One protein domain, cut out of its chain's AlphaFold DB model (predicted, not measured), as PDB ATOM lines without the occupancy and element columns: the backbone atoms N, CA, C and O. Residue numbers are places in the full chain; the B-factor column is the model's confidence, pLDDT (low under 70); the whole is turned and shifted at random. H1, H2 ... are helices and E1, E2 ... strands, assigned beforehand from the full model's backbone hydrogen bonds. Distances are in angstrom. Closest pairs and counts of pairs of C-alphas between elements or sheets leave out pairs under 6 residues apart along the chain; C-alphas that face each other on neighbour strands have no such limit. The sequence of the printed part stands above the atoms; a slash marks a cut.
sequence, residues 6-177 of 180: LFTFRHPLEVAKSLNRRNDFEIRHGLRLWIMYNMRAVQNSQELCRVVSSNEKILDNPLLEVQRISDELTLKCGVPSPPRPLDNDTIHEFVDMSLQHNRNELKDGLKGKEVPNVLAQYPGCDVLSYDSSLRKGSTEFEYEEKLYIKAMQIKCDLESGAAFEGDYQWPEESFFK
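What this domain is: This is residues 6 to 177 of the 180 residues of the protein "Hypothetical protein" of Proboscia inermis (UniProt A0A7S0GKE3). Three helices, H1, H2 and H7, pack together at one end, with the small hairpin E3 and E4 on H7. A short parallel strand pair, E1 and E2, lies between the later parts of H2 and H7 and the helix H4; H5 lies farther out beyond H4, and H6 runs back from there toward H1. The 172 printed residues include eight named helices and four strands, in the order E1 H1 H2 E2 H3 H4 H5 H6 E3 E4 H7 H8; the class is mostly helix. The whole is compact: the radius of gyration of the C-alphas is 17.7 A, and along their three main axes the C-alphas span 56 by 38 by 31 A.

Where its parts are: E1, residues 6 to 9, begins at C-alpha 6, (-10.607, -10.168, 175.488). H1 is residues 12 to 23, 16.0 A long, and H2 residues 27 to 43, 24.4 A. E2 is residues 50 to 54, H3 55 to 60, and H4 62 to 75, 19.7 A long. H5 is residues 88 to 94 and H6 99 to 108, 14.5 A long. E3, residues 118 to 122, and E4, 125 to 128, follow. H7, residues 139 to 160, is 31.8 A long and ends at C-alpha 160, (-16.985, -22.637, 166.817). H8 is residues 173 to 176.

How they stand to each other: E1 and E2 are parallel, with N 7 and O 51 2.8 A apart, within hydrogen-bond range. With H1 and H2 they form a strand-helix-strand unit, two parallel strands with helices between, its crossover right-handed. H2 touches H1 with residues 27 to 34 alone, at a steep tilt of 62 degrees, opposite ways; the closest C-alphas, of Ala 16 and Gly 30, are 4.1 A apart. H2 and H7 touch, closest at the C-alphas of Arg 28 and Glu 144, 4.9 A, at a shallow tilt of 33 degrees, only just short of steep, the same way. The closest C-alphas of E2 and H4, of Val 51 and Glu 72, are 6.5 A apart. H3 and H4 only just touch, only at the corner, with 3 pairs of C-alphas within 8 A, closest at Ile 58 and Glu 65, 5.6 A. H4 and H5 only just touch, with 3 such pairs, closest at the C-alphas of Leu 63 and Asn 88, 6.5 A, about perpendicular at 89 degrees. H6 is close to but not clearly touching H1, with the C-alphas of Glu 14 and Leu 106 7.5 A apart. E3 and E4 are an antiparallel hairpin, with N 119 and O 127 2.8 A apart, within hydrogen-bond range; the closest C-alphas of E4 and H7, of Cys 125 and Cys 156, are 5.9 A apart. H8 is close to but not clearly touching H2, with the C-alphas of Arg 32 and Phe 176 7.3 A apart. Every O i to N i+4 pair is within hydrogen-bond range in H1, H2, H3, H4 and H7; in H5 2 of 3 are, in H6 4 of 6, and H8 is too short for such a pair.

The domain as a whole: The two C-alphas farthest apart, of Pro 83 and Gly 137, are 56.4 A apart. The printed part has no cut; the links H4 to H5 and H7 to H8 are long. Its mean pLDDT is 86.9, and residues 96 to 115 are under 70.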
ATOM      1  N   LEU A   6     -10.487 -10.124 176.943       96.44
ATOM      2  CA  LEU A   6     -10.607 -10.168 175.488       96.44
ATOM      3  C   LEU A   6      -9.603 -11.193 174.953       96.44
ATOM      4  O   LEU A   6      -8.401 -10.936 174.906       96.44
ATOM      5  N   PHE A   7     -10.097 -12.363 174.565       97.50
ATOM      6  CA  PHE A   7      -9.288 -13.401 173.941       97.50
ATOM      7  C   PHE A   7      -9.309 -13.215 172.426       97.50
ATOM      8  O   PHE A   7     -10.375 -13.214 171.807       97.50
ATOM      9  N   THR A   8      -8.132 -13.079 171.816       95.75
ATOM     10  CA  THR A   8      -7.997 -12.979 170.362       95.75
ATOM     11  C   THR A   8      -7.021 -14.006 169.820       95.75
ATOM     12  O   THR A   8      -5.979 -14.263 170.423       95.75
ATOM     13  N   PHE A   9      -7.346 -14.576 168.664       96.06
ATOM     14  CA  PHE A   9      -6.496 -15.536 167.972       96.06
ATOM     15  C   PHE A   9      -6.362 -15.200 166.482       96.06
ATOM     16  O   PHE A   9      -7.115 -14.404 165.915       96.06
ATOM     17  N   ARG A  10      -5.350 -15.786 165.843       94.25
ATOM     18  CA  ARG A  10      -5.036 -15.615 164.416       94.25
ATOM     19  C   ARG A  10      -4.822 -16.965 163.764       94.25
ATOM     20  O   ARG A  10      -4.577 -17.943 164.468       94.25
ATOM     21  N   HIS A  11      -4.812 -16.994 162.438       93.94
ATOM     22  CA  HIS A  11      -4.437 -18.189 161.701       93.94
ATOM     23  C   HIS A  11      -3.024 -18.666 162.106       93.94
ATOM     24  O   HIS A  11      -2.074 -17.872 162.100       93.94
ATOM     25  N   PRO A  12      -2.836 -19.951 162.459       96.12
ATOM     26  CA  PRO A  12      -1.587 -20.441 163.045       96.12
ATOM     27  C   PRO A  12      -0.392 -20.283 162.101       96.12
ATOM     28  O   PRO A  12       0.690 -19.877 162.530       96.12
ATOM     29  N   LEU A  13      -0.595 -20.515 160.800       93.12
ATOM     30  CA  LEU A  13       0.458 -20.342 159.797       93.12
ATOM     31  C   LEU A  13       0.899 -18.880 159.632       93.12
ATOM     32  O   LEU A  13       2.072 -18.628 159.370       93.12
ATOM     33  N   GLU A  14       0.000 -17.908 159.809       90.75
ATOM     34  CA  GLU A  14       0.353 -16.484 159.729       90.75
ATOM     35  C   GLU A  14       1.293 -16.095 160.860       90.75
ATOM     36  O   GLU A  14       2.298 -15.415 160.646       90.75
ATOM     37  N   VAL A  15       0.986 -16.576 162.068       93.00
ATOM     38  CA  VAL A  15       1.815 -16.355 163.250       93.00
ATOM     39  C   VAL A  15       3.165 -17.042 163.077       93.00
ATOM     40  O   VAL A  15       4.193 -16.398 163.277       93.00
ATOM     41  N   ALA A  16       3.183 -18.300 162.628       93.50
ATOM     42  CA  ALA A  16       4.422 -19.030 162.382       93.50
ATOM     43  C   ALA A  16       5.303 -18.344 161.321       93.50
ATOM     44  O   ALA A  16       6.482 -18.107 161.572       93.50
ATOM     45  N   LYS A  17       4.733 -17.928 160.179       90.38
ATOM     46  CA  LYS A  17       5.452 -17.178 159.132       90.38
ATOM     47  C   LYS A  17       5.937 -15.812 159.631       90.38
ATOM     48  O   LYS A  17       7.033 -15.383 159.281       90.38
ATOM     49  N   SER A  18       5.156 -15.123 160.464       88.75
ATOM     50  CA  SER A  18       5.578 -13.855 161.069       88.75
ATOM     51  C   SER A  18       6.756 -14.038 162.029       88.75
ATOM     52  O   SER A  18       7.676 -13.224 162.012       88.75
ATOM     53  N   LEU A  19       6.740 -15.085 162.860       90.31
ATOM     54  CA  LEU A  19       7.848 -15.418 163.761       90.31
ATOM     55  C   LEU A  19       9.094 -15.842 162.979       90.31
ATOM     56  O   LEU A  19      10.190 -15.406 163.312       90.31
ATOM     57  N   ASN A  20       8.925 -16.610 161.901       91.25
ATOM     58  CA  ASN A  20      10.021 -16.966 161.005       91.25
ATOM     59  C   ASN A  20      10.706 -15.719 160.426       91.25
ATOM     60  O   ASN A  20      11.909 -15.554 160.588       91.25
ATOM     61  N   ARG A  21       9.942 -14.773 159.863       88.75
ATOM     62  CA  ARG A  21      10.515 -13.542 159.286       88.75
ATOM     63  C   ARG A  21      11.210 -12.631 160.301       88.75
ATOM     64  O   ARG A  21      12.130 -11.914 159.928       88.75
ATOM     65  N   ARG A  22      10.734 -12.584 161.550       83.44
ATOM     66  CA  ARG A  22      11.229 -11.639 162.572       83.44
ATOM     67  C   ARG A  22      12.332 -12.214 163.453       83.44
ATOM     68  O   ARG A  22      13.174 -11.460 163.928       83.44
ATOM     69  N   ASN A  23      12.280 -13.514 163.723       89.75
ATOM     70  CA  ASN A  23      13.087 -14.172 164.748       89.75
ATOM     71  C   ASN A  23      13.841 -15.401 164.224       89.75
ATOM     72  O   ASN A  23      14.494 -16.065 165.022       89.75
ATOM     73  N   ASP A  24      13.735 -15.710 162.927       88.81
ATOM     74  CA  ASP A  24      14.328 -16.896 162.291       88.81
ATOM     75  C   ASP A  24      13.851 -18.223 162.912       88.81
ATOM     76  O   ASP A  24      14.549 -19.232 162.960       88.81
ATOM     77  N   PHE A  25      12.623 -18.229 163.439       89.38
ATOM     78  CA  PHE A  25      12.018 -19.441 163.988       89.38
ATOM     79  C   PHE A  25      11.538 -20.348 162.862       89.38
ATOM     80  O   PHE A  25      10.856 -19.901 161.943       89.38
ATOM     81  N   GLU A  26      11.813 -21.644 162.959       93.06
ATOM     82  CA  GLU A  26      11.229 -22.622 162.038       93.06
ATOM     83  C   GLU A  26       9.696 -22.641 162.167       93.06
ATOM     84  O   GLU A  26       9.145 -22.431 163.255       93.06
ATOM     85  N   ILE A  27       8.989 -22.938 161.074       94.06
ATOM     86  CA  ILE A  27       7.519 -22.911 161.044       94.06
ATOM     87  C   ILE A  27       6.929 -23.863 162.094       94.06
ATOM     88  O   ILE A  27       6.086 -23.438 162.885       94.06
ATOM     89  N   ARG A  28       7.446 -25.094 162.216       93.75
ATOM     90  CA  ARG A  28       7.105 -26.024 163.313       93.75
ATOM     91  C   ARG A  28       7.226 -25.426 164.723       93.75
ATOM     92  O   ARG A  28       6.359 -25.665 165.566       93.75
ATOM     93  N   HIS A  29       8.258 -24.621 164.993       94.25
ATOM     94  CA  HIS A  29       8.431 -23.967 166.293       94.25
ATOM     95  C   HIS A  29       7.357 -22.898 166.506       94.25
ATOM     96  O   HIS A  29       6.738 -22.855 167.571       94.25
ATOM     97  N   GLY A  30       7.079 -22.093 165.479       95.56
ATOM     98  CA  GLY A  30       5.992 -21.116 165.502       95.56
ATOM     99  C   GLY A  30       4.617 -21.754 165.733       95.56
ATOM    100  O   GLY A  30       3.853 -21.270 166.566       95.56
ATOM    101  N   LEU A  31       4.322 -22.874 165.066       96.81
ATOM    102  CA  LEU A  31       3.072 -23.627 165.232       96.81
ATOM    103  C   LEU A  31       2.935 -24.204 166.645       96.81
ATOM    104  O   LEU A  31       1.888 -24.060 167.275       96.81
ATOM    105  N   ARG A  32       4.006 -24.803 167.182       96.38
ATOM    106  CA  ARG A  32       4.026 -25.305 168.563       96.38
ATOM    107  C   ARG A  32       3.763 -24.186 169.569       96.38
ATOM    108  O   ARG A  32       2.951 -24.369 170.473       96.38
ATOM    109  N   LEU A  33       4.428 -23.039 169.416       96.12
ATOM    110  CA  LEU A  33       4.188 -21.878 170.274       96.12
ATOM    111  C   LEU A  33       2.737 -21.418 170.160       96.12
ATOM    112  O   LEU A  33       2.081 -21.249 171.179       96.12
ATOM    113  N   TRP A  34       2.203 -21.299 168.947       97.62
ATOM    114  CA  TRP A  34       0.813 -20.903 168.745       97.62
ATOM    115  C   TRP A  34      -0.169 -21.818 169.495       97.62
ATOM    116  O   TRP A  34      -1.034 -21.315 170.213       97.62
ATOM    117  N   ILE A  35       0.001 -23.145 169.409       98.25
ATOM    118  CA  ILE A  35      -0.841 -24.111 170.135       98.25
ATOM    119  C   ILE A  35      -0.734 -23.884 171.645       98.25
ATOM    120  O   ILE A  35      -1.746 -23.732 172.329       98.25
ATOM    121  N   MET A  36       0.494 -23.827 172.166       97.00
ATOM    122  CA  MET A  36       0.742 -23.692 173.602       97.00
ATOM    123  C   MET A  36       0.173 -22.389 174.164       97.00
ATOM    124  O   MET A  36      -0.432 -22.403 175.233       97.00
ATOM    125  N   TYR A  37       0.334 -21.268 173.462       96.88
ATOM    126  CA  TYR A  37      -0.168 -19.977 173.926       96.88
ATOM    127  C   TYR A  37      -1.696 -19.938 173.958       96.88
ATOM    128  O   TYR A  37      -2.254 -19.503 174.962       96.88
ATOM    129  N   ASN A  38      -2.376 -20.443 172.921       98.06
ATOM    130  CA  ASN A  38      -3.841 -20.493 172.910       98.06
ATOM    131  C   ASN A  38      -4.378 -21.437 173.993       98.06
ATOM    132  O   ASN A  38      -5.253 -21.035 174.756       98.06
ATOM    133  N   MET A  39      -3.790 -22.630 174.141       97.44
ATOM    134  CA  MET A  39      -4.129 -23.570 175.216       97.44
ATOM    135  C   MET A  39      -4.029 -22.910 176.592       97.44
ATOM    136  O   MET A  39      -4.980 -22.920 177.373       97.44
ATOM    137  N   ARG A  40      -2.874 -22.305 176.896       96.75
ATOM    138  CA  ARG A  40      -2.641 -21.681 178.201       96.75
ATOM    139  C   ARG A  40      -3.546 -20.475 178.409       96.75
ATOM    140  O   ARG A  40      -4.051 -20.308 179.514       96.75
ATOM    141  N   ALA A  41      -3.780 -19.662 177.385       96.62
ATOM    142  CA  ALA A  41      -4.680 -18.524 177.488       96.62
ATOM    143  C   ALA A  41      -6.128 -18.965 177.765       96.62
ATOM    144  O   ALA A  41      -6.772 -18.368 178.623       96.62
ATOM    145  N   VAL A  42      -6.616 -20.043 177.137       97.00
ATOM    146  CA  VAL A  42      -7.945 -20.606 177.432       97.00
ATOM    147  C   VAL A  42      -8.033 -21.137 178.861       97.00
ATOM    148  O   VAL A  42      -8.948 -20.751 179.589       97.00
ATOM    149  N   GLN A  43      -7.081 -21.985 179.263       95.50
ATOM    150  CA  GLN A  43      -7.068 -22.627 180.582       95.50
ATOM    151  C   GLN A  43      -6.982 -21.602 181.718       95.50
ATOM    152  O   GLN A  43      -7.740 -21.668 182.679       95.50
ATOM    153  N   ASN A  44      -6.099 -20.606 181.598       95.12
ATOM    154  CA  ASN A  44      -5.900 -19.601 182.649       95.12
ATOM    155  C   ASN A  44      -7.007 -18.537 182.705       95.12
ATOM    156  O   ASN A  44      -6.976 -17.679 183.581       95.12
ATOM    157  N   SER A  45      -7.970 -18.564 181.782       95.25
ATOM    158  CA  SER A  45      -9.110 -17.644 181.789       95.25
ATOM    159  C   SER A  45     -10.458 -18.357 181.900       95.25
ATOM    160  O   SER A  45     -11.482 -17.737 181.618       95.25
ATOM    161  N   GLN A  46     -10.487 -19.654 182.234       93.06
ATOM    162  CA  GLN A  46     -11.702 -20.487 182.224       93.06
ATOM    163  C   GLN A  46     -12.828 -19.918 183.098       93.06
ATOM    164  O   GLN A  46     -13.966 -19.851 182.650       93.06
ATOM    165  N   GLU A  47     -12.483 -19.417 184.281       92.88
ATOM    166  CA  GLU A  47     -13.444 -18.857 185.240       92.88
ATOM    167  C   GLU A  47     -13.681 -17.347 185.057       92.88
ATOM    168  O   GLU A  47     -14.472 -16.747 185.775       92.88
ATOM    169  N   LEU A  48     -12.998 -16.703 184.102       95.00
ATOM    170  CA  LEU A  48     -13.128 -15.266 183.862       95.00
ATOM    171  C   LEU A  48     -14.170 -14.982 182.783       95.00
ATOM    172  O   LEU A  48     -14.286 -15.711 181.793       95.00
ATOM    173  N   CYS A  49     -14.868 -13.849 182.903       95.88
ATOM    174  CA  CYS A  49     -15.736 -13.402 181.822       95.88
ATOM    175  C   CYS A  49     -14.912 -13.118 180.567       95.88
ATOM    176  O   CYS A  49     -14.018 -12.268 180.569       95.88
ATOM    177  N   ARG A  50     -15.227 -13.837 179.489       95.75
ATOM    178  CA  ARG A  50     -14.465 -13.805 178.244       95.75
ATOM    179  C   ARG A  50     -15.312 -13.347 177.070       95.75
ATOM    180  O   ARG A  50     -16.414 -13.861 176.843       95.75
ATOM    181  N   VAL A  51     -14.735 -12.437 176.299       97.06
ATOM    182  CA  VAL A  51     -15.168 -12.043 174.958       97.06
ATOM    183  C   VAL A  51     -14.121 -12.547 173.978       97.06
ATOM    184  O   VAL A  51     -12.922 -12.392 174.210       97.06
ATOM    185  N   VAL A  52     -14.562 -13.199 172.907       97.06
ATOM    186  CA  VAL A  52     -13.677 -13.864 171.944       97.06
ATOM    187  C   VAL A  52     -13.770 -13.159 170.601       97.06
ATOM    188  O   VAL A  52     -14.865 -12.847 170.139       97.06
ATOM    189  N   SER A  53     -12.630 -12.930 169.958       96.62
ATOM    190  CA  SER A  53     -12.535 -12.395 168.599       96.62
ATOM    191  C   SER A  53     -11.399 -13.080 167.835       96.62
ATOM    192  O   SER A  53     -10.538 -13.728 168.426       96.62
ATOM    193  N   SER A  54     -11.366 -12.931 166.515       94.88
ATOM    194  CA  SER A  54     -10.234 -13.353 165.695       94.88
ATOM    195  C   SER A  54      -9.701 -12.176 164.895       94.88
ATOM    196  O   SER A  54     -10.426 -11.233 164.573       94.88
ATOM    197  N   ASN A  55      -8.420 -12.226 164.538       90.88
ATOM    198  CA  ASN A  55      -7.849 -11.205 163.666       90.88
ATOM    199  C   ASN A  55      -8.544 -11.165 162.299       90.88
ATOM    200  O   ASN A  55      -8.683 -10.087 161.738       90.88
ATOM    201  N   GLU A  56      -9.051 -12.299 161.815       88.31
ATOM    202  CA  GLU A  56      -9.850 -12.355 160.590       88.31
ATOM    203  C   GLU A  56     -11.130 -11.520 160.711       88.31
ATOM    204  O   GLU A  56     -11.394 -10.729 159.812       88.31
ATOM    205  N   LYS A  57     -11.868 -11.614 161.828       91.62
ATOM    206  CA  LYS A  57     -13.074 -10.800 162.074       91.62
ATOM    207  C   LYS A  57     -12.755  -9.311 162.203       91.62
ATOM    208  O   LYS A  57     -13.437  -8.490 161.599       91.62
ATOM    209  N   ILE A  58     -11.692  -8.975 162.944       90.06
ATOM    210  CA  ILE A  58     -11.239  -7.583 163.105       90.06
ATOM    211  C   ILE A  58     -10.854  -6.995 161.750       90.06
ATOM    212  O   ILE A  58     -11.185  -5.852 161.471       90.06
ATOM    213  N   LEU A  59     -10.162  -7.757 160.903       86.56
ATOM    214  CA  LEU A  59      -9.769  -7.282 159.584       86.56
ATOM    215  C   LEU A  59     -10.933  -7.275 158.589       86.56
ATOM    216  O   LEU A  59     -10.906  -6.451 157.693       86.56
ATOM    217  N   ASP A  60     -11.926  -8.156 158.693       87.81
ATOM    218  CA  ASP A  60     -13.039  -8.208 157.735       87.81
ATOM    219  C   ASP A  60     -13.969  -6.994 157.856       87.81
ATOM    220  O   ASP A  60     -14.272  -6.331 156.863       87.81
ATOM    221  N   ASN A  61     -14.362  -6.654 159.085       88.75
ATOM    222  CA  ASN A  61     -15.134  -5.451 159.367       88.75
ATOM    223  C   ASN A  61     -14.744  -4.877 160.741       88.75
ATOM    224  O   ASN A  61     -15.394  -5.191 161.744       88.75
ATOM    225  N   PRO A  62     -13.694  -4.032 160.795       89.50
ATOM    226  CA  PRO A  62     -13.157  -3.512 162.049       89.50
ATOM    227  C   PRO A  62     -14.204  -2.809 162.915       89.50
ATOM    228  O   PRO A  62     -14.302  -3.091 164.105       89.50
ATOM    229  N   LEU A  63     -15.023  -1.934 162.320       88.88
ATOM    230  CA  LEU A  63     -16.048  -1.185 163.051       88.88
ATOM    231  C   LEU A  63     -17.086  -2.104 163.685       88.88
ATOM    232  O   LEU A  63     -17.377  -1.978 164.873       88.88
ATOM    233  N   LEU A  64     -17.604  -3.054 162.909       91.75
ATOM    234  CA  LEU A  64     -18.603  -3.991 163.404       91.75
ATOM    235  C   LEU A  64     -18.042  -4.882 164.517       91.75
ATOM    236  O   LEU A  64     -18.696  -5.074 165.541       91.75
ATOM    237  N   GLU A  65     -16.832  -5.413 164.335       94.25
ATOM    238  CA  GLU A  65     -16.238  -6.333 165.302       94.25
ATOM    239  C   GLU A  65     -15.835  -5.622 166.601       94.25
ATOM    240  O   GLU A  65     -16.077  -6.153 167.685       94.25
ATOM    241  N   VAL A  66     -15.280  -4.406 166.530       91.81
ATOM    242  CA  VAL A  66     -14.945  -3.619 167.729       91.81
ATOM    243  C   VAL A  66     -16.214  -3.213 168.485       91.81
ATOM    244  O   VAL A  66     -16.237  -3.314 169.714       91.81
ATOM    245  N   GLN A  67     -17.285  -2.826 167.782       92.25
ATOM    246  CA  GLN A  67     -18.568  -2.530 168.423       92.25
ATOM    247  C   GLN A  67     -19.129  -3.767 169.137       92.25
ATOM    248  O   GLN A  67     -19.467  -3.683 170.316       92.25
ATOM    249  N   ARG A  68     -19.127  -4.938 168.482       95.50
ATOM    250  CA  ARG A  68     -19.552  -6.207 169.098       95.50
ATOM    251  C   ARG A  68     -18.739  -6.529 170.356       95.50
ATOM    252  O   ARG A  68     -19.314  -6.908 171.373       95.50
ATOM    253  N   ILE A  69     -17.415  -6.370 170.302       95.44
ATOM    254  CA  ILE A  69     -16.533  -6.594 171.458       95.44
ATOM    255  C   ILE A  69     -16.894  -5.644 172.607       95.44
ATOM    256  O   ILE A  69     -17.011  -6.093 173.746       95.44
ATOM    257  N   SER A  70     -17.079  -4.352 172.322       94.12
ATOM    258  CA  SER A  70     -17.463  -3.344 173.319       94.12
ATOM    259  C   SER A  70     -18.804  -3.680 173.978       94.12
ATOM    260  O   SER A  70     -18.933  -3.624 175.207       94.12
ATOM    261  N   ASP A  71     -19.787  -4.071 173.170       94.38
ATOM    262  CA  ASP A  71     -21.119  -4.433 173.641       94.38
ATOM    263  C   ASP A  71     -21.071  -5.696 174.503       94.38
ATOM    264  O   ASP A  71     -21.631  -5.706 175.595       94.38
ATOM    265  N   GLU A  72     -20.347  -6.741 174.093       96.06
ATOM    266  CA  GLU A  72     -20.202  -7.953 174.905       96.06
ATOM    267  C   GLU A  72     -19.432  -7.692 176.204       96.06
ATOM    268  O   GLU A  72     -19.849  -8.159 177.264       96.06
ATOM    269  N   LEU A  73     -18.351  -6.909 176.175       95.38
ATOM    270  CA  LEU A  73     -17.626  -6.544 177.395       95.38
ATOM    271  C   LEU A  73     -18.537  -5.790 178.373       95.38
ATOM    272  O   LEU A  73     -18.493  -6.053 179.577       95.38
ATOM    273  N   THR A  74     -19.404  -4.916 177.861       94.50
ATOM    274  CA  THR A  74     -20.372  -4.182 178.683       94.50
ATOM    275  C   THR A  74     -21.476  -5.090 179.215       94.50
ATOM    276  O   THR A  74     -21.678  -5.191 180.424       94.50
ATOM    277  N   LEU A  75     -22.199  -5.757 178.317       94.94
ATOM    278  CA  LEU A  75     -23.441  -6.463 178.622       94.94
ATOM    279  C   LEU A  75     -23.199  -7.808 179.312       94.94
ATOM    280  O   LEU A  75     -23.973  -8.192 180.184       94.94
ATOM    281  N   LYS A  76     -22.135  -8.526 178.930       94.69
ATOM    282  CA  LYS A  76     -21.802  -9.851 179.473       94.69
ATOM    283  C   LYS A  76     -20.840  -9.754 180.653       94.69
ATOM    284  O   LYS A  76     -21.010 -10.481 181.626       94.69
ATOM    285  N   CYS A  77     -19.832  -8.884 180.564       95.38
ATOM    286  CA  CYS A  77     -18.753  -8.825 181.555       95.38
ATOM    287  C   CYS A  77     -18.846  -7.654 182.539       95.38
ATOM    288  O   CYS A  77     -18.016  -7.566 183.444       95.38
ATOM    289  N   GLY A  78     -19.829  -6.760 182.392       94.00
ATOM    290  CA  GLY A  78     -20.003  -5.616 183.288       94.00
ATOM    291  C   GLY A  78     -18.864  -4.596 183.216       94.00
ATOM    292  O   GLY A  78     -18.666  -3.826 184.157       94.00
ATOM    293  N   VAL A  79     -18.088  -4.596 182.126       93.50
ATOM    294  CA  VAL A  79     -17.062  -3.579 181.878       93.50
ATOM    295  C   VAL A  79     -17.771  -2.270 181.516       93.50
ATOM    296  O   VAL A  79     -18.642  -2.281 180.654       93.50
ATOM    297  N   PRO A  80     -17.443  -1.126 182.139       90.69
ATOM    298  CA  PRO A  80     -18.067   0.141 181.776       90.69
ATOM    299  C   PRO A  80     -17.888   0.455 180.288       90.69
ATOM    300  O   PRO A  80     -16.783   0.331 179.756       90.69
ATOM    301  N   SER A  81     -18.967   0.887 179.634       86.38
ATOM    302  CA  SER A  81     -18.920   1.291 178.229       86.38
ATOM    303  C   SER A  81     -17.922   2.429 178.001       86.38
ATOM    304  O   SER A  81     -17.719   3.264 178.893       86.38
ATOM    305  N   PRO A  82     -17.314   2.503 176.805       83.31
ATOM    306  CA  PRO A  82     -16.409   3.589 176.475       83.31
ATOM    307  C   PRO A  82     -17.123   4.949 176.583       83.31
ATOM    308  O   PRO A  82     -18.295   5.074 176.222       83.31
ATOM    309  N   PRO A  83     -16.428   6.001 177.050       80.88
ATOM    310  CA  PRO A  83     -17.019   7.324 177.264       80.88
ATOM    311  C   PRO A  83     -17.355   8.059 175.958       80.88
ATOM    312  O   PRO A  83     -17.999   9.107 175.990       80.88
ATOM    313  N   ARG A  84     -16.884   7.552 174.814       80.31
ATOM    314  CA  ARG A  84     -17.149   8.091 173.480       80.31
ATOM    315  C   ARG A  84     -17.623   6.965 172.564       80.31
ATOM    316  O   ARG A  84     -17.115   5.850 172.699       80.31
ATOM    317  N   PRO A  85     -18.567   7.246 171.650       76.69
ATOM    318  CA  PRO A  85     -18.948   6.285 170.630       76.69
ATOM    319  C   PRO A  85     -17.738   5.957 169.755       76.69
ATOM    320  O   PRO A  85     -16.903   6.820 169.483       76.69
ATOM    321  N   LEU A  86     -17.655   4.700 169.337       79.25
ATOM    322  CA  LEU A  86     -16.660   4.250 168.379       79.25
ATOM    323  C   LEU A  86     -17.087   4.739 166.994       79.25
ATOM    324  O   LEU A  86     -18.184   4.423 166.534       79.25
ATOM    325  N   ASP A  87     -16.235   5.523 166.346       80.62
ATOM    326  CA  ASP A  87     -16.433   5.969 164.973       80.62
ATOM    327  C   ASP A  87     -15.339   5.425 164.051       80.62
ATOM    328  O   ASP A  87     -14.339   4.843 164.478       80.62
ATOM    329  N   ASN A  88     -15.577   5.564 162.750       75.81
ATOM    330  CA  ASN A  88     -14.682   5.034 161.730       75.81
ATOM    331  C   ASN A  88     -13.295   5.692 161.821       75.81
ATOM    332  O   ASN A  88     -12.288   5.006 161.681       75.81
ATOM    333  N   ASP A  89     -13.245   6.995 162.105       77.50
ATOM    334  CA  ASP A  89     -12.006   7.774 162.168       77.50
ATOM    335  C   ASP A  89     -11.094   7.283 163.298       77.50
ATOM    336  O   ASP A  89      -9.912   7.035 163.068       77.50
ATOM    337  N   THR A  90     -11.660   7.032 164.484       77.75
ATOM    338  CA  THR A  90     -10.929   6.427 165.605       77.75
ATOM    339  C   THR A  90     -10.389   5.052 165.218       77.75
ATOM    340  O   THR A  90      -9.258   4.709 165.539       77.75
ATOM    341  N   ILE A  91     -11.166   4.237 164.504       77.69
ATOM    342  CA  ILE A  91     -10.752   2.873 164.154       77.69
ATOM    343  C   ILE A  91      -9.639   2.852 163.105       77.69
ATOM    344  O   ILE A  91      -8.702   2.066 163.251       77.69
ATOM    345  N   HIS A  92      -9.694   3.721 162.092       75.12
ATOM    346  CA  HIS A  92      -8.639   3.830 161.075       75.12
ATOM    347  C   HIS A  92      -7.306   4.323 161.646       75.12
ATOM    348  O   HIS A  92      -6.261   4.027 161.071       75.12
ATOM    349  N   GLU A  93      -7.311   5.024 162.784       77.81
ATOM    350  CA  GLU A  93      -6.079   5.408 163.484       77.81
ATOM    351  C   GLU A  93      -5.357   4.194 164.102       77.81
ATOM    352  O   GLU A  93      -4.127   4.149 164.133       77.81
ATOM    353  N   PHE A  94      -6.104   3.186 164.566       73.50
ATOM    354  CA  PHE A  94      -5.542   2.020 165.264       73.50
ATOM    355  C   PHE A  94      -5.406   0.770 164.393       73.50
ATOM    356  O   PHE A  94      -4.553  -0.082 164.666       73.50
ATOM    357  N   VAL A  95      -6.247   0.622 163.371       72.12
ATOM    358  CA  VAL A  95      -6.242  -0.534 162.475       72.12
ATOM    359  C   VAL A  95      -5.631  -0.121 161.148       72.12
ATOM    360  O   VAL A  95      -6.281   0.486 160.302       72.12
ATOM    361  N   ASP A  96      -4.374  -0.507 160.947       69.88
ATOM    362  CA  ASP A  96      -3.728  -0.354 159.651       69.88
ATOM    363  C   ASP A  96      -4.369  -1.317 158.643       69.88
ATOM    364  O   ASP A  96      -4.055  -2.511 158.580       69.88
ATOM    365  N   MET A  97      -5.289  -0.780 157.845       65.31
ATOM    366  CA  MET A  97      -5.992  -1.505 156.790       65.31
ATOM    367  C   MET A  97      -5.031  -2.063 155.729       65.31
ATOM    368  O   MET A  97      -5.373  -3.038 155.062       65.31
ATOM    369  N   SER A  98      -3.802  -1.541 155.605       60.00
ATOM    370  CA  SER A  98      -2.792  -2.114 154.707       60.00
ATOM    371  C   SER A  98      -2.346  -3.519 155.136       60.00
ATOM    372  O   SER A  98      -1.920  -4.318 154.301       60.00
ATOM    373  N   LEU A  99      -2.555  -3.896 156.406       58.72
ATOM    374  CA  LEU A  99      -2.357  -5.268 156.884       58.72
ATOM    375  C   LEU A  99      -3.347  -6.262 156.254       58.72
ATOM    376  O   LEU A  99      -3.039  -7.454 156.192       58.72
ATOM    377  N   GLN A 100      -4.486  -5.804 155.719       53.91
ATOM    378  CA  GLN A 100      -5.362  -6.643 154.896       53.91
ATOM    379  C   GLN A 100      -4.684  -7.072 153.586       53.91
ATOM    380  O   GLN A 100      -4.976  -8.157 153.082       53.91
ATOM    381  N   HIS A 101      -3.750  -6.284 153.035       46.78
ATOM    382  CA  HIS A 101      -3.033  -6.658 151.811       46.78
ATOM    383  C   HIS A 101      -2.069  -7.831 152.040       46.78
ATOM    384  O   HIS A 101      -1.959  -8.694 151.171       46.78
ATOM    385  N   ASN A 102      -1.498  -7.971 153.242       46.47
ATOM    386  CA  ASN A 102      -0.715  -9.157 153.617       46.47
ATOM    387  C   ASN A 102      -1.576 -10.438 153.655       46.47
ATOM    388  O   ASN A 102      -1.068 -11.530 153.408       46.47
ATOM    389  N   ARG A 103      -2.897 -10.331 153.895       50.38
ATOM    390  CA  ARG A 103      -3.840 -11.466 153.787       50.38
ATOM    391  C   ARG A 103      -3.911 -12.004 152.355       50.38
ATOM    392  O   ARG A 103      -4.096 -13.205 152.158       50.38
ATOM    393  N   ASN A 104      -3.734 -11.143 151.349       49.62
ATOM    394  CA  ASN A 104      -3.650 -11.581 149.956       49.62
ATOM    395  C   ASN A 104      -2.332 -12.305 149.675       49.62
ATOM    396  O   ASN A 104      -2.373 -13.329 149.010       49.62
ATOM    397  N   GLU A 105      -1.213 -11.889 150.276       48.59
ATOM    398  CA  GLU A 105       0.055 -12.630 150.182       48.59
ATOM    399  C   GLU A 105      -0.009 -14.012 150.855       48.59
ATOM    400  O   GLU A 105       0.687 -14.940 150.462       48.59
ATOM    401  N   LEU A 106      -0.865 -14.185 151.865       50.88
ATOM    402  CA  LEU A 106      -1.136 -15.480 152.495       50.88
ATOM    403  C   LEU A 106      -2.046 -16.365 151.659       50.88
ATOM    404  O   LEU A 106      -1.777 -17.558 151.552       50.88
ATOM    405  N   LYS A 107      -3.056 -15.785 150.998       49.56
ATOM    406  CA  LYS A 107      -3.719 -16.468 149.885       49.56
ATOM    407  C   LYS A 107      -2.701 -16.826 148.808       49.56
ATOM    408  O   LYS A 107      -2.801 -17.911 148.267       49.56
ATOM    409  N   ASP A 108      -1.704 -15.988 148.543       46.12
ATOM    410  CA  ASP A 108      -0.668 -16.266 147.549       46.12
ATOM    411  C   ASP A 108       0.347 -17.328 148.015       46.12
ATOM    412  O   ASP A 108       0.779 -18.136 147.208       46.12
ATOM    413  N   GLY A 109       0.644 -17.433 149.313       45.59
ATOM    414  CA  GLY A 109       1.440 -18.520 149.909       45.59
ATOM    415  C   GLY A 109       0.645 -19.786 150.268       45.59
ATOM    416  O   GLY A 109       1.200 -20.709 150.863       45.59
ATOM    417  N   LEU A 110      -0.664 -19.780 149.995       51.34
ATOM    418  CA  LEU A 110      -1.532 -20.951 149.819       51.34
ATOM    419  C   LEU A 110      -1.751 -21.245 148.318       51.34
ATOM    420  O   LEU A 110      -2.241 -22.316 147.969       51.34
ATOM    421  N   LYS A 111      -1.381 -20.309 147.429       43.88
ATOM    422  CA  LYS A 111      -1.298 -20.467 145.971       43.88
ATOM    423  C   LYS A 111       0.147 -20.776 145.573       43.88
ATOM    424  O   LYS A 111       0.778 -20.054 144.793       43.88
ATOM    425  N   GLY A 112       0.636 -21.937 145.994       48.22
ATOM    426  CA  GLY A 112       1.564 -22.646 145.120       48.22
ATOM    427  C   GLY A 112       0.968 -22.727 143.700       48.22
ATOM    428  O   GLY A 112      -0.236 -22.569 143.499       48.22
ATOM    429  N   LYS A 113       1.784 -22.991 142.675       48.19
ATOM    430  CA  LYS A 113       1.299 -23.169 141.285       48.19
ATOM    431  C   LYS A 113       0.251 -24.293 141.122       48.19
ATOM    432  O   LYS A 113      -0.293 -24.458 140.034       48.19
ATOM    433  N   GLU A 114      -0.019 -25.051 142.182       55.50
ATOM    434  CA  GLU A 114      -1.011 -26.114 142.280       55.50
ATOM    435  C   GLU A 114      -2.175 -25.675 143.181       55.50
ATOM    436  O   GLU A 114      -1.986 -24.962 144.164       55.50
ATOM    437  N   VAL A 115      -3.389 -26.117 142.844       61.25
ATOM    438  CA  VAL A 115      -4.580 -25.904 143.676       61.25
ATOM    439  C   VAL A 115      -4.323 -26.521 145.058       61.25
ATOM    440  O   VAL A 115      -3.958 -27.698 145.110       61.25
ATOM    441  N   PRO A 116      -4.483 -25.775 146.168       72.00
ATOM    442  CA  PRO A 116      -4.244 -26.329 147.491       72.00
ATOM    443  C   PRO A 116      -5.210 -27.486 147.758       72.00
ATOM    444  O   PRO A 116      -6.428 -27.340 147.641       72.00
ATOM    445  N   ASN A 117      -4.652 -28.642 148.109       85.12
ATOM    446  CA  ASN A 117      -5.424 -29.840 148.419       85.12
ATOM    447  C   ASN A 117      -5.889 -29.798 149.878       85.12
ATOM    448  O   ASN A 117      -5.218 -29.229 150.740       85.12
ATOM    449  N   VAL A 118      -7.022 -30.434 150.165       89.56
ATOM    450  CA  VAL A 118      -7.529 -30.570 151.535       89.56
ATOM    451  C   VAL A 118      -6.716 -31.647 152.260       89.56
ATOM    452  O   VAL A 118      -6.712 -32.803 151.846       89.56
ATOM    453  N   LEU A 119      -6.020 -31.261 153.330       90.38
ATOM    454  CA  LEU A 119      -5.256 -32.158 154.203       90.38
ATOM    455  C   LEU A 119      -6.144 -32.829 155.258       90.38
ATOM    456  O   LEU A 119      -5.929 -33.987 155.603       90.38
ATOM    457  N   ALA A 120      -7.127 -32.099 155.788       92.00
ATOM    458  CA  ALA A 120      -8.084 -32.591 156.777       92.00
ATOM    459  C   ALA A 120      -9.381 -31.772 156.722       92.00
ATOM    460  O   ALA A 120      -9.372 -30.619 156.294       92.00
ATOM    461  N   GLN A 121     -10.483 -32.359 157.185       92.62
ATOM    462  CA  GLN A 121     -11.778 -31.688 157.300       92.62
ATOM    463  C   GLN A 121     -12.268 -31.748 158.741       92.62
ATOM    464  O   GLN A 121     -12.311 -32.821 159.347       92.62
ATOM    465  N   TYR A 122     -12.657 -30.593 159.268       90.25
ATOM    466  CA  TYR A 122     -13.311 -30.440 160.560       90.25
ATOM    467  C   TYR A 122     -14.667 -29.746 160.361       90.25
ATOM    468  O   TYR A 122     -14.880 -29.098 159.333       90.25
ATOM    469  N   PRO A 123     -15.616 -29.871 161.305       85.12
ATOM    470  CA  PRO A 123     -16.912 -29.207 161.188       85.12
ATOM    471  C   PRO A 123     -16.767 -27.697 160.930       85.12
ATOM    472  O   PRO A 123     -16.264 -26.960 161.772       85.12
ATOM    473  N   GLY A 124     -17.199 -27.248 159.747       80.19
ATOM    474  CA  GLY A 124     -17.136 -25.842 159.334       80.19
ATOM    475  C   GLY A 124     -15.749 -25.330 158.928       80.19
ATOM    476  O   GLY A 124     -15.586 -24.120 158.796       80.19
ATOM    477  N   CYS A 125     -14.757 -26.208 158.740       86.19
ATOM    478  CA  CYS A 125     -13.368 -25.799 158.553       86.19
ATOM    479  C   CYS A 125     -12.561 -26.816 157.725       86.19
ATOM    480  O   CYS A 125     -12.279 -27.928 158.180       86.19
ATOM    481  N   ASP A 126     -12.146 -26.414 156.523       90.00
ATOM    482  CA  ASP A 126     -11.244 -27.198 155.676       90.00
ATOM    483  C   ASP A 126      -9.787 -26.810 155.944       90.00
ATOM    484  O   ASP A 126      -9.398 -25.643 155.838       90.00
ATOM    485  N   VAL A 127      -8.948 -27.799 156.254       92.00
ATOM    486  CA  VAL A 127      -7.506 -27.599 156.411       92.00
ATOM    487  C   VAL A 127      -6.839 -27.771 155.060       92.00
ATOM    488  O   VAL A 127      -6.699 -28.883 154.557       92.00
ATOM    489  N   LEU A 128      -6.412 -26.660 154.473       90.94
ATOM    490  CA  LEU A 128      -5.738 -26.641 153.180       90.94
ATOM    491  C   LEU A 128      -4.235 -26.886 153.317       90.94
ATOM    492  O   LEU A 128      -3.621 -26.497 154.314       90.94
ATOM    493  N   SER A 129      -3.638 -27.477 152.283       88.69
ATOM    494  CA  SER A 129      -2.189 -27.609 152.150       88.69
ATOM    495  C   SER A 129      -1.492 -26.252 152.178       88.69
ATOM    496  O   SER A 129      -2.058 -25.245 151.752       88.69
ATOM    497  N   TYR A 130      -0.240 -26.237 152.624       88.06
ATOM    498  CA  TYR A 130       0.569 -25.031 152.752       88.06
ATOM    499  C   TYR A 130       1.969 -25.236 152.172       88.06
ATOM    500  O   TYR A 130       2.453 -26.363 152.050       88.06
ATOM    501  N   ASP A 131       2.631 -24.126 151.853       86.62
ATOM    502  CA  ASP A 131       4.020 -24.144 151.412       86.62
ATOM    503  C   ASP A 131       4.973 -24.268 152.610       86.62
ATOM    504  O   ASP A 131       5.016 -23.391 153.481       86.62
ATOM    505  N   SER A 132       5.759 -25.345 152.617       87.56
ATOM    506  CA  SER A 132       6.873 -25.581 153.541       87.56
ATOM    507  C   SER A 132       8.195 -25.581 152.774       87.56
ATOM    508  O   SER A 132       8.269 -26.050 151.637       87.56
ATOM    509  N   SER A 133       9.259 -25.081 153.405       88.38
ATOM    510  CA  SER A 133      10.625 -25.176 152.876       88.38
ATOM    511  C   SER A 133      11.238 -26.568 153.061       88.38
ATOM    512  O   SER A 133      12.309 -26.846 152.521       88.38
ATOM    513  N   LEU A 134      10.599 -27.436 153.850       90.00
ATOM    514  CA  LEU A 134      11.069 -28.790 154.113       90.00
ATOM    515  C   LEU A 134      10.745 -29.721 152.941       90.00
ATOM    516  O   LEU A 134       9.761 -29.561 152.218       90.00
ATOM    517  N   ARG A 135      11.572 -30.756 152.765       89.69
ATOM    518  CA  ARG A 135      11.339 -31.770 151.733       89.69
ATOM    519  C   ARG A 135      10.098 -32.590 152.091       89.69
ATOM    520  O   ARG A 135      10.106 -33.272 153.118       89.69
ATOM    521  N   LYS A 136       9.079 -32.586 151.223       88.69
ATOM    522  CA  LYS A 136       7.890 -33.449 151.351       88.69
ATOM    523  C   LYS A 136       8.300 -34.915 151.575       88.69
ATOM    524  O   LYS A 136       9.215 -35.408 150.911       88.69
ATOM    525  N   GLY A 137       7.646 -35.584 152.528       87.00
ATOM    526  CA  GLY A 137       7.943 -36.970 152.929       87.00
ATOM    527  C   GLY A 137       9.236 -37.154 153.739       87.00
ATOM    528  O   GLY A 137       9.772 -38.255 153.806       87.00
ATOM    529  N   SER A 138       9.810 -36.079 154.286       91.62
ATOM    530  CA  SER A 138      10.819 -36.191 155.348       91.62
ATOM    531  C   SER A 138      10.144 -36.233 156.718       91.62
ATOM    532  O   SER A 138       9.085 -35.633 156.891       91.62
ATOM    533  N   THR A 139      10.795 -36.852 157.706       93.00
ATOM    534  CA  THR A 139      10.322 -36.886 159.102       93.00
ATOM    535  C   THR A 139      10.025 -35.485 159.644       93.00
ATOM    536  O   THR A 139       9.033 -35.269 160.332       93.00
ATOM    537  N   GLU A 140      10.851 -34.504 159.275       92.25
ATOM    538  CA  GLU A 140      10.676 -33.108 159.678       92.25
ATOM    539  C   GLU A 140       9.438 -32.460 159.044       92.25
ATOM    540  O   GLU A 140       8.720 -31.723 159.719       92.25
ATOM    541  N   PHE A 141       9.174 -32.741 157.762       93.19
ATOM    542  CA  PHE A 141       7.978 -32.259 157.068       93.19
ATOM    543  C   PHE A 141       6.711 -32.897 157.641       93.19
ATOM    544  O   PHE A 141       5.750 -32.190 157.926       93.19
ATOM    545  N   GLU A 142       6.714 -34.214 157.857       93.50
ATOM    546  CA  GLU A 142       5.578 -34.937 158.444       93.50
ATOM    547  C   GLU A 142       5.256 -34.422 159.852       93.50
ATOM    548  O   GLU A 142       4.093 -34.249 160.218       93.50
ATOM    549  N   TYR A 143       6.289 -34.109 160.636       94.44
ATOM    550  CA  TYR A 143       6.119 -33.503 161.947       94.44
ATOM    551  C   TYR A 143       5.555 -32.074 161.869       94.44
ATOM    552  O   TYR A 143       4.644 -31.732 162.626       94.44
ATOM    553  N   GLU A 144       6.046 -31.239 160.950       95.19
ATOM    554  CA  GLU A 144       5.506 -29.891 160.732       95.19
ATOM    555  C   GLU A 144       4.045 -29.925 160.259       95.19
ATOM    556  O   GLU A 144       3.210 -29.198 160.796       95.19
ATOM    557  N   GLU A 145       3.711 -30.816 159.323       94.81
ATOM    558  CA  GLU A 145       2.348 -31.019 158.830       94.81
ATOM    559  C   GLU A 145       1.410 -31.499 159.943       94.81
ATOM    560  O   GLU A 145       0.323 -30.942 160.115       94.81
ATOM    561  N   LYS A 146       1.854 -32.442 160.783       95.44
ATOM    562  CA  LYS A 146       1.115 -32.878 161.975       95.44
ATOM    563  C   LYS A 146       0.820 -31.711 162.924       95.44
ATOM    564  O   LYS A 146      -0.305 -31.590 163.417       95.44
ATOM    565  N   LEU A 147       1.808 -30.850 163.195       96.75
ATOM    566  CA  LEU A 147       1.617 -29.656 164.027       96.75
ATOM    567  C   LEU A 147       0.654 -28.664 163.372       96.75
ATOM    568  O   LEU A 147      -0.198 -28.103 164.060       96.75
ATOM    569  N   TYR A 148       0.767 -28.461 162.060       96.50
ATOM    570  CA  TYR A 148      -0.087 -27.551 161.308       96.50
ATOM    571  C   TYR A 148      -1.548 -28.004 161.323       96.50
ATOM    572  O   TYR A 148      -2.414 -27.218 161.701       96.50
ATOM    573  N   ILE A 149      -1.822 -29.275 161.009       95.88
ATOM    574  CA  ILE A 149      -3.179 -29.840 161.043       95.88
ATOM    575  C   ILE A 149      -3.781 -29.684 162.440       95.88
ATOM    576  O   ILE A 149      -4.923 -29.244 162.570       95.88
ATOM    577  N   LYS A 150      -3.012 -29.965 163.501       96.88
ATOM    578  CA  LYS A 150      -3.504 -29.792 164.873       96.88
ATOM    579  C   LYS A 150      -3.756 -28.328 165.233       96.88
ATOM    580  O   LYS A 150      -4.758 -28.032 165.875       96.88
ATOM    581  N   ALA A 151      -2.873 -27.414 164.838       97.50
ATOM    582  CA  ALA A 151      -3.075 -25.987 165.073       97.50
ATOM    583  C   ALA A 151      -4.321 -25.473 164.335       97.50
ATOM    584  O   ALA A 151      -5.079 -24.680 164.887       97.50
ATOM    585  N   MET A 152      -4.559 -25.964 163.116       96.50
ATOM    586  CA  MET A 152      -5.758 -25.643 162.350       96.50
ATOM    587  C   MET A 152      -7.014 -26.200 163.005       96.50
ATOM    588  O   MET A 152      -7.943 -25.429 163.199       96.50
ATOM    589  N   GLN A 153      -7.017 -27.462 163.450       96.44
ATOM    590  CA  GLN A 153      -8.121 -28.024 164.235       96.44
ATOM    591  C   GLN A 153      -8.491 -27.107 165.411       96.44
ATOM    592  O   GLN A 153      -9.637 -26.699 165.546       96.44
ATOM    593  N   ILE A 154      -7.494 -26.721 166.215       97.38
ATOM    594  CA  ILE A 154      -7.694 -25.837 167.369       97.38
ATOM    595  C   ILE A 154      -8.235 -24.470 166.933       97.38
ATOM    596  O   ILE A 154      -9.105 -23.931 167.606       97.38
ATOM    597  N   LYS A 155      -7.763 -23.894 165.817       96.56
ATOM    598  CA  LYS A 155      -8.337 -22.651 165.270       96.56
ATOM    599  C   LYS A 155      -9.826 -22.832 164.965       96.56
ATOM    600  O   LYS A 155     -10.611 -21.991 165.385       96.56
ATOM    601  N   CYS A 156     -10.204 -23.914 164.284       94.94
ATOM    602  CA  CYS A 156     -11.603 -24.206 163.971       94.94
ATOM    603  C   CYS A 156     -12.439 -24.336 165.262       94.94
ATOM    604  O   CYS A 156     -13.531 -23.779 165.363       94.94
ATOM    605  N   ASP A 157     -11.899 -25.008 166.281       96.44
ATOM    606  CA  ASP A 157     -12.558 -25.186 167.578       96.44
ATOM    607  C   ASP A 157     -12.662 -23.867 168.373       96.44
ATOM    608  O   ASP A 157     -13.630 -23.647 169.100       96.44
ATOM    609  N   LEU A 158     -11.698 -22.950 168.227       96.50
ATOM    610  CA  LEU A 158     -11.772 -21.589 168.779       96.50
ATOM    611  C   LEU A 158     -12.841 -20.742 168.070       96.50
ATOM    612  O   LEU A 158     -13.450 -19.875 168.696       96.50
ATOM    613  N   GLU A 159     -13.074 -20.973 166.777       94.38
ATOM    614  CA  GLU A 159     -14.090 -20.266 165.988       94.38
ATOM    615  C   GLU A 159     -15.507 -20.732 166.296       94.38
ATOM    616  O   GLU A 159     -16.405 -19.895 166.415       94.38
ATOM    617  N   SER A 160     -15.699 -22.043 166.440       94.56
ATOM    618  CA  SER A 160     -16.985 -22.637 166.817       94.56
ATOM    619  C   SER A 160     -17.312 -22.435 168.298       94.56
ATOM    620  O   SER A 160     -18.480 -22.439 168.677       94.56
ATOM    621  N   GLY A 161     -16.283 -22.235 169.123       94.75
ATOM    622  CA  GLY A 161     -16.383 -22.110 170.572       94.75
ATOM    623  C   GLY A 161     -16.138 -23.418 171.330       94.75
ATOM    624  O   GLY A 161     -15.991 -23.368 172.549       94.75
ATOM    625  N   ALA A 162     -16.007 -24.550 170.631       95.69
ATOM    626  CA  ALA A 162     -15.736 -25.861 171.225       95.69
ATOM    627  C   ALA A 162     -14.454 -25.872 172.080       95.69
ATOM    628  O   ALA A 162     -14.405 -26.507 173.129       95.69
ATOM    629  N   ALA A 163     -13.428 -25.102 171.694       96.31
ATOM    630  CA  ALA A 163     -12.178 -24.990 172.455       96.31
ATOM    631  C   ALA A 163     -12.341 -24.352 173.847       96.31
ATOM    632  O   ALA A 163     -11.395 -24.357 174.635       96.31
ATOM    633  N   PHE A 164     -13.503 -23.767 174.146       95.81
ATOM    634  CA  PHE A 164     -13.811 -23.152 175.437       95.81
ATOM    635  C   PHE A 164     -14.688 -24.034 176.334       95.81
ATOM    636  O   PHE A 164     -14.991 -23.629 177.456       95.81
ATOM    637  N   GLU A 165     -15.086 -25.215 175.865       94.00
ATOM    638  CA  GLU A 165     -15.821 -26.194 176.662       94.00
ATOM    639  C   GLU A 165     -14.890 -26.844 177.700       94.00
ATOM    640  O   GLU A 165     -13.697 -27.052 177.461       94.00
ATOM    641  N   GLY A 166     -15.416 -27.129 178.896       89.38
ATOM    642  CA  GLY A 166     -14.610 -27.590 180.036       89.38
ATOM    643  C   GLY A 166     -13.993 -28.983 179.859       89.38
ATOM    644  O   GLY A 166     -13.045 -29.329 180.561       89.38
ATOM    645  N   ASP A 167     -14.509 -29.777 178.926       92.25
ATOM    646  CA  ASP A 167     -14.033 -31.110 178.560       92.25
ATOM    647  C   ASP A 167     -13.174 -31.116 177.282       92.25
ATOM    648  O   ASP A 167     -12.781 -32.190 176.810       92.25
ATOM    649  N   TYR A 168     -12.815 -29.941 176.747       95.75
ATOM    650  CA  TYR A 168     -11.979 -29.842 175.554       95.75
ATOM    651  C   TYR A 168     -10.596 -30.482 175.755       95.75
ATOM    652  O   TYR A 168      -9.842 -30.154 176.677       95.75
ATOM    653  N   GLN A 169     -10.230 -31.385 174.842       94.88
ATOM    654  CA  GLN A 169      -8.996 -32.164 174.919       94.88
ATOM    655  C   GLN A 169      -7.850 -31.475 174.173       94.88
ATOM    656  O   GLN A 169      -7.690 -31.599 172.955       94.88
ATOM    657  N   TRP A 170      -7.011 -30.768 174.927       95.81
ATOM    658  CA  TRP A 170      -5.795 -30.153 174.402       95.81
ATOM    659  C   TRP A 170      -4.689 -31.192 174.126       95.81
ATOM    660  O   TRP A 170      -4.629 -32.218 174.803       95.81
ATOM    661  N   PRO A 171      -3.773 -30.943 173.167       94.50
ATOM    662  CA  PRO A 171      -2.651 -31.845 172.915       94.50
ATOM    663  C   PRO A 171      -1.752 -32.017 174.143       94.50
ATOM    664  O   PRO A 171      -1.275 -31.038 174.717       94.50
ATOM    665  N   GLU A 172      -1.461 -33.266 174.499       92.25
ATOM    666  CA  GLU A 172      -0.509 -33.596 175.558       92.25
ATOM    667  C   GLU A 172       0.943 -33.285 175.160       92.25
ATOM    668  O   GLU A 172       1.281 -33.167 173.981       92.25
ATOM    669  N   GLU A 173       1.856 -33.238 176.134       87.31
ATOM    670  CA  GLU A 173       3.285 -33.009 175.867       87.31
ATOM    671  C   GLU A 173       3.900 -34.032 174.901       87.31
ATOM    672  O   GLU A 173       4.805 -33.703 174.129       87.31
ATOM    673  N   SER A 174       3.392 -35.267 174.919       88.56
ATOM    674  CA  SER A 174       3.787 -36.349 174.014       88.56
ATOM    675  C   SER A 174       3.551 -36.001 172.539       88.56
ATOM    676  O   SER A 174       4.318 -36.434 171.679       88.56
ATOM    677  N   PHE A 175       2.555 -35.161 172.238       90.44
ATOM    678  CA  PHE A 175       2.226 -34.732 170.880       90.44
ATOM    679  C   PHE A 175       3.354 -33.922 170.225       90.44
ATOM    680  O   PHE A 175       3.573 -34.043 169.018       90.44
ATOM    681  N   PHE A 176       4.088 -33.139 171.025       89.31
ATOM    682  CA  PHE A 176       5.147 -32.226 170.577       89.31
ATOM    683  C   PHE A 176       6.540 -32.865 170.526       89.31
ATOM    684  O   PHE A 176       7.551 -32.158 170.483       89.31
ATOM    685  N   LYS A 177       6.614 -34.195 170.589       85.69
ATOM    686  CA  LYS A 177       7.855 -34.939 170.384       85.69
ATOM    687  C   LYS A 177       7.894 -35.442 168.943       85.69
ATOM    688  O   LYS A 177       6.888 -35.932 168.429       85.69
TER     689      LYS A 177